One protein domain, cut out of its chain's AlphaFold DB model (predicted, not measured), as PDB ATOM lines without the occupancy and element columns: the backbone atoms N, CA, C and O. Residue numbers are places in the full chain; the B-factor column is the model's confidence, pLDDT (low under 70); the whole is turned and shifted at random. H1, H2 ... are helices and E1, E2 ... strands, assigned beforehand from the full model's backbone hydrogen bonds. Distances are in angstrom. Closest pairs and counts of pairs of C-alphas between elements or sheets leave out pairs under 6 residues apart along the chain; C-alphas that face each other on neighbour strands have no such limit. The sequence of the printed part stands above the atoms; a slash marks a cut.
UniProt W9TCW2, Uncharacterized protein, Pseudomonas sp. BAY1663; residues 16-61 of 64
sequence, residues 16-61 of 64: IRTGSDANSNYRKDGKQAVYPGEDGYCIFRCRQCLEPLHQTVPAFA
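What this domain is: This is residues 16 to 61 of the 64 residues of an uncharacterized protein of Pseudomonas sp. BAY1663 (UniProt W9TCW2). There is little regular structure here: a small antiparallel ribbon of E1 and E2 stands among loops, with the short helix H1 following E1. The long loop of residues 24 to 41 goes out from H1 and folds back to E2, while H2 lies toward the other end from Gly 37. The printed part has 46 residues, with two named helices and two named strands in the order E1, H1, E2, H2; named elements hold only 15 residues, a mixed class. It is compact, with a radius of gyration of the C-alphas of 10.5 A, and elongated, spanning 30 by 19 by 14 A.

How they stand to each other: E1, residues 16 to 18, and E2, residues 42 to 45, are antiparallel neighbours at 139 degrees; N 17 and O 43 are within hydrogen-bond range at 2.8 A. H1, residues 20 to 23, comes closest to E2 at the C-alphas of Ala 22 and Ile 43, 6.2 A. H2, residues 53 to 56, comes closest to E2 at the C-alphas of Leu 53 and Arg 45, 6.7 A. H2 is apart from E1 and H1. Both helices are too short for an O i to N i+4 pair; each has its one O i to N i+3 pair within range.

Where its parts are: E1 begins at C-alpha 16, (176.851, 155.732, 130.285). E2 measures 9.7 A from first to last C-alpha, E1 6.7 A, H1 5.3 A and H2 5.0 A. H2 ends at C-alpha 56, (169.041, 143.552, 134.906).

The domain as a whole: The two C-alphas farthest apart, those of Gly 37 and Pro 58, are 30.8 A apart. The link from H1 to E2 is long, with 18 residues. The printed part has no cut, and no printed residue is under 70 in pLDDT.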
ATOM      1  N   ILE A  16     177.602 154.560 130.745       85.00
ATOM      2  CA  ILE A  16     176.851 155.732 130.285       85.00
ATOM      3  C   ILE A  16     177.369 156.092 128.896       85.00
ATOM      4  O   ILE A  16     178.566 156.308 128.709       85.00
ATOM      5  N   ARG A  17     176.471 156.138 127.917       81.12
ATOM      6  CA  ARG A  17     176.780 156.415 126.512       81.12
ATOM      7  C   ARG A  17     176.199 157.766 126.128       81.12
ATOM      8  O   ARG A  17     175.036 158.031 126.423       81.12
ATOM      9  N   THR A  18     176.992 158.590 125.454       84.44
ATOM     10  CA  THR A  18     176.638 159.973 125.110       84.44
ATOM     11  C   THR A  18     177.007 160.291 123.668       84.44
ATOM     12  O   THR A  18     177.964 159.730 123.141       84.44
ATOM     13  N   GLY A  19     176.299 161.224 123.033       80.44
ATOM     14  CA  GLY A  19     176.612 161.651 121.663       80.44
ATOM     15  C   GLY A  19     176.511 160.504 120.653       80.44
ATOM     16  O   GLY A  19     175.613 159.669 120.742       80.44
ATOM     17  N   SER A  20     177.456 160.418 119.711       79.56
ATOM     18  CA  SER A  20     177.462 159.381 118.661       79.56
ATOM     19  C   SER A  20     177.486 157.954 119.213       79.56
ATOM     20  O   SER A  20     176.957 157.035 118.592       79.56
ATOM     21  N   ASP A  21     178.045 157.769 120.408       78.56
ATOM     22  CA  ASP A  21     178.137 156.483 121.093       78.56
ATOM     23  C   ASP A  21     176.775 155.922 121.539       78.56
ATOM     24  O   ASP A  21     176.661 154.712 121.787       78.56
ATOM     25  N   ALA A  22     175.758 156.784 121.644       77.81
ATOM     26  CA  ALA A  22     174.376 156.414 121.926       77.81
ATOM     27  C   ALA A  22     173.621 155.923 120.675       77.81
ATOM     28  O   ALA A  22     172.650 155.184 120.817       77.81
ATOM     29  N   ASN A  23     174.090 156.267 119.467       76.81
ATOM     30  CA  ASN A  23     173.333 156.081 118.223       76.81
ATOM     31  C   ASN A  23     173.455 154.687 117.598       76.81
ATOM     32  O   ASN A  23     172.620 154.322 116.776       76.81
ATOM     33  N   SER A  24     174.454 153.893 117.987       75.62
ATOM     34  CA  SER A  24     174.746 152.579 117.392       75.62
ATOM     35  C   SER A  24     174.620 151.419 118.393       75.62
ATOM     36  O   SER A  24     175.343 150.425 118.284       75.62
ATOM     37  N   ASN A  25     173.779 151.558 119.423       73.88
ATOM     38  CA  ASN A  25     173.730 150.643 120.567       73.88
ATOM     39  C   ASN A  25     172.299 150.188 120.876       73.88
ATOM     40  O   ASN A  25     171.626 150.683 121.787       73.88
ATOM     41  N   TYR A  26     171.877 149.192 120.108       81.56
ATOM     42  CA  TYR A  26     170.561 148.593 120.208       81.56
ATOM     43  C   TYR A  26     170.461 147.656 121.409       81.56
ATOM     44  O   TYR A  26     171.399 146.938 121.769       81.56
ATOM     45  N   ARG A  27     169.273 147.627 122.011       86.69
ATOM     46  CA  ARG A  27     168.879 146.523 122.885       86.69
ATOM     47  C   ARG A  27     168.887 145.210 122.107       86.69
ATOM     48  O   ARG A  27     168.809 145.193 120.880       86.69
ATOM     49  N   LYS A  28     168.866 144.102 122.841       86.25
ATOM     50  CA  LYS A  28     168.735 142.756 122.275       86.25
ATOM     51  C   LYS A  28     167.492 142.587 121.391       86.25
ATOM     52  O   LYS A  28     167.536 141.843 120.422       86.25
ATOM     53  N   ASP A  29     166.407 143.299 121.695       87.88
ATOM     54  CA  ASP A  29     165.172 143.326 120.897       87.88
ATOM     55  C   ASP A  29     165.200 144.342 119.740       87.88
ATOM     56  O   ASP A  29     164.160 144.648 119.161       87.88
ATOM     57  N   GLY A  30     166.367 144.906 119.419       86.69
ATOM     58  CA  GLY A  30     166.543 145.880 118.342       86.69
ATOM     59  C   GLY A  30     166.003 147.278 118.656       86.69
ATOM     60  O   GLY A  30     166.089 148.163 117.809       86.69
ATOM     61  N   LYS A  31     165.455 147.514 119.856       84.75
ATOM     62  CA  LYS A  31     164.910 148.824 120.235       84.75
ATOM     63  C   LYS A  31     165.994 149.742 120.791       84.75
ATOM     64  O   LYS A  31     166.916 149.299 121.481       84.75
ATOM     65  N   GLN A  32     165.836 151.040 120.566       81.06
ATOM     66  CA  GLN A  32     166.713 152.072 121.113       81.06
ATOM     67  C   GLN A  32     165.876 153.163 121.783       81.06
ATOM     68  O   GLN A  32     164.711 153.348 121.450       81.06
ATOM     69  N   ALA A  33     166.463 153.835 122.774       77.44
ATOM     70  CA  ALA A  33     165.820 154.967 123.440       77.44
ATOM     71  C   ALA A  33     165.925 156.269 122.626       77.44
ATOM     72  O   ALA A  33     165.213 157.215 122.923       77.44
ATOM     73  N   VAL A  34     166.833 156.301 121.647       80.75
ATOM     74  CA  VAL A  34     167.225 157.472 120.857       80.75
ATOM     75  C   VAL A  34     167.408 157.010 119.416       80.75
ATOM     76  O   VAL A  34     168.020 155.959 119.199       80.75
ATOM     77  N   TYR A  35     166.884 157.740 118.440       78.69
ATOM     78  CA  TYR A  35     167.053 157.407 117.022       78.69
ATOM     79  C   TYR A  35     168.285 158.097 116.414       78.69
ATOM     80  O   TYR A  35     168.744 159.116 116.929       78.69
ATOM     81  N   PRO A  36     168.863 157.565 115.316       77.62
ATOM     82  CA  PRO A  36     169.990 158.213 114.653       77.62
ATOM     83  C   PRO A  36     169.670 159.664 114.267       77.62
ATOM     84  O   PRO A  36     168.687 159.920 113.578       77.62
ATOM     85  N   GLY A  37     170.529 160.595 114.687       79.25
ATOM     86  CA  GLY A  37     170.364 162.033 114.442       79.25
ATOM     87  C   GLY A  37     169.830 162.817 115.641       79.25
ATOM     88  O   GLY A  37     169.891 164.042 115.623       79.25
ATOM     89  N   GLU A  38     169.377 162.135 116.690       80.81
ATOM     90  CA  GLU A  38     169.041 162.760 117.967       80.81
ATOM     91  C   GLU A  38     170.293 162.902 118.854       80.81
ATOM     92  O   GLU A  38     171.182 162.044 118.862       80.81
ATOM     93  N   ASP A  39     170.373 164.000 119.605       80.81
ATOM     94  CA  ASP A  39     171.496 164.352 120.472       80.81
ATOM     95  C   ASP A  39     171.035 164.773 121.880       80.81
ATOM     96  O   ASP A  39     169.853 164.772 122.208       80.81
ATOM     97  N   GLY A  40     171.990 165.036 122.777       82.44
ATOM     98  CA  GLY A  40     171.697 165.453 124.157       82.44
ATOM     99  C   GLY A  40     171.283 164.332 125.123       82.44
ATOM    100  O   GLY A  40     171.042 164.598 126.299       82.44
ATOM    101  N   TYR A  41     171.250 163.074 124.677       81.69
ATOM    102  CA  TYR A  41     170.864 161.936 125.512       81.69
ATOM    103  C   TYR A  41     172.055 161.206 126.143       81.69
ATOM    104  O   TYR A  41     173.098 160.993 125.520       81.69
ATOM    105  N   CYS A  42     171.849 160.753 127.380       82.56
ATOM    106  CA  CYS A  42     172.723 159.816 128.076       82.56
ATOM    107  C   CYS A  42     171.998 158.474 128.219       82.56
ATOM    108  O   CYS A  42     170.995 158.379 128.928       82.56
ATOM    109  N   ILE A  43     172.499 157.427 127.564       83.69
ATOM    110  CA  ILE A  43     171.914 156.085 127.641       83.69
ATOM    111  C   ILE A  43     172.748 155.228 128.585       83.69
ATOM    112  O   ILE A  43     173.924 154.977 128.336       83.69
ATOM    113  N   PHE A  44     172.115 154.713 129.634       85.38
ATOM    114  CA  PHE A  44     172.707 153.695 130.492       85.38
ATOM    115  C   PHE A  44     172.535 152.309 129.840       85.38
ATOM    116  O   PHE A  44     171.422 151.941 129.443       85.38
ATOM    117  N   ARG A  45     173.608 151.512 129.720       84.25
ATOM    118  CA  ARG A  45     173.548 150.183 129.075       84.25
ATOM    119  C   ARG A  45     174.608 149.203 129.585       84.25
ATOM    120  O   ARG A  45     175.759 149.566 129.789       84.25
ATOM    121  N   CYS A  46     174.242 147.922 129.682       87.81
ATOM    122  CA  CYS A  46     175.196 146.811 129.753       87.81
ATOM    123  C   CYS A  46     175.471 146.241 128.350       87.81
ATOM    124  O   CYS A  46     174.537 145.811 127.669       87.81
ATOM    125  N   ARG A  47     176.743 146.198 127.932       83.38
ATOM    126  CA  ARG A  47     177.183 145.755 126.590       83.38
ATOM    127  C   ARG A  47     177.103 144.248 126.351       83.38
ATOM    128  O   ARG A  47     177.128 143.821 125.204       83.38
ATOM    129  N   GLN A  48     177.038 143.451 127.414       87.25
ATOM    130  CA  GLN A  48     176.997 141.994 127.299       87.25
ATOM    131  C   GLN A  48     175.561 141.474 127.289       87.25
ATOM    132  O   GLN A  48     175.207 140.638 126.467       87.25
ATOM    133  N   CYS A  49     174.734 141.983 128.199       87.19
ATOM    134  CA  CYS A  49     173.359 141.531 128.334       87.19
ATOM    135  C   CYS A  49     172.430 142.159 127.275       87.19
ATOM    136  O   CYS A  49     171.513 141.493 126.809       87.19
ATOM    137  N   LEU A  50     172.645 143.433 126.903       86.62
ATOM    138  CA  LEU A  50     171.794 144.218 125.983       86.62
ATOM    139  C   LEU A  50     170.292 144.275 126.348       86.62
ATOM    140  O   LEU A  50     169.484 144.813 125.592       86.62
ATOM    141  N   GLU A  51     169.919 143.780 127.524       87.50
ATOM    142  CA  GLU A  51     168.568 143.832 128.077       87.50
ATOM    143  C   GLU A  51     168.238 145.240 128.630       87.50
ATOM    144  O   GLU A  51     169.126 146.095 128.796       87.50
ATOM    145  N   PRO A  52     166.959 145.532 128.928       86.62
ATOM    146  CA  PRO A  52     166.568 146.715 129.692       86.62
ATOM    147  C   PRO A  52     167.236 146.753 131.067       86.62
ATOM    148  O   PRO A  52     167.323 145.742 131.765       86.62
ATOM    149  N   LEU A  53     167.655 147.942 131.507       86.31
ATOM    150  CA  LEU A  53     168.335 148.067 132.796       86.31
ATOM    151  C   LEU A  53     167.437 147.775 133.992       86.31
ATOM    152  O   LEU A  53     167.891 147.109 134.907       86.31
ATOM    153  N   HIS A  54     166.160 148.157 133.965       86.94
ATOM    154  CA  HIS A  54     165.240 147.812 135.055       86.94
ATOM    155  C   HIS A  54     165.054 146.292 135.231       86.94
ATOM    156  O   HIS A  54     164.652 145.849 136.297       86.94
ATOM    157  N   GLN A  55     165.355 145.484 134.204       87.75
ATOM    158  CA  GLN A  55     165.281 144.017 134.271       87.75
ATOM    159  C   GLN A  55     166.585 143.377 134.748       87.75
ATOM    160  O   GLN A  55     166.595 142.227 135.175       87.75
ATOM    161  N   THR A  56     167.701 144.095 134.644       88.38
ATOM    162  CA  THR A  56     169.041 143.552 134.906       88.38
ATOM    163  C   THR A  56     169.788 144.267 136.019       88.38
ATOM    164  O   THR A  56     170.877 143.843 136.398       88.38
ATOM    165  N   VAL A  57     169.222 145.343 136.550       87.81
ATOM    166  CA  VAL A  57     169.776 146.129 137.640       87.81
ATOM    167  C   VAL A  57     168.625 146.537 138.563       87.81
ATOM    168  O   VAL A  57     167.865 147.448 138.225       87.81
ATOM    169  N   PRO A  58     168.500 145.904 139.744       83.44
ATOM    170  CA  PRO A  58     167.390 146.148 140.667       83.44
ATOM    171  C   PRO A  58     167.225 147.614 141.084       83.44
ATOM    172  O   PRO A  58     166.105 148.071 141.270       83.44
ATOM    173  N   ALA A  59     168.320 148.376 141.166       82.31
ATOM    174  CA  ALA A  59     168.287 149.800 141.509       82.31
ATOM    175  C   ALA A  59     167.569 150.684 140.468       82.31
ATOM    176  O   ALA A  59     167.193 151.807 140.786       82.31
ATOM    177  N   PHE A  60     167.382 150.199 139.234       82.56
ATOM    178  CA  PHE A  60     166.604 150.885 138.195       82.56
ATOM    179  C   PHE A  60     165.151 150.398 138.115       82.56
ATOM    180  O   PHE A  60     164.408 150.857 137.245       82.56
ATOM    181  N   ALA A  61     164.736 149.448 138.957       82.81
ATOM    182  CA  ALA A  61     163.345 149.024 139.002       82.81
ATOM    183  C   ALA A  61     162.477 150.160 139.562       82.81
ATOM    184  O   ALA A  61     162.797 150.750 140.593       82.81
TER     185      ALA A  61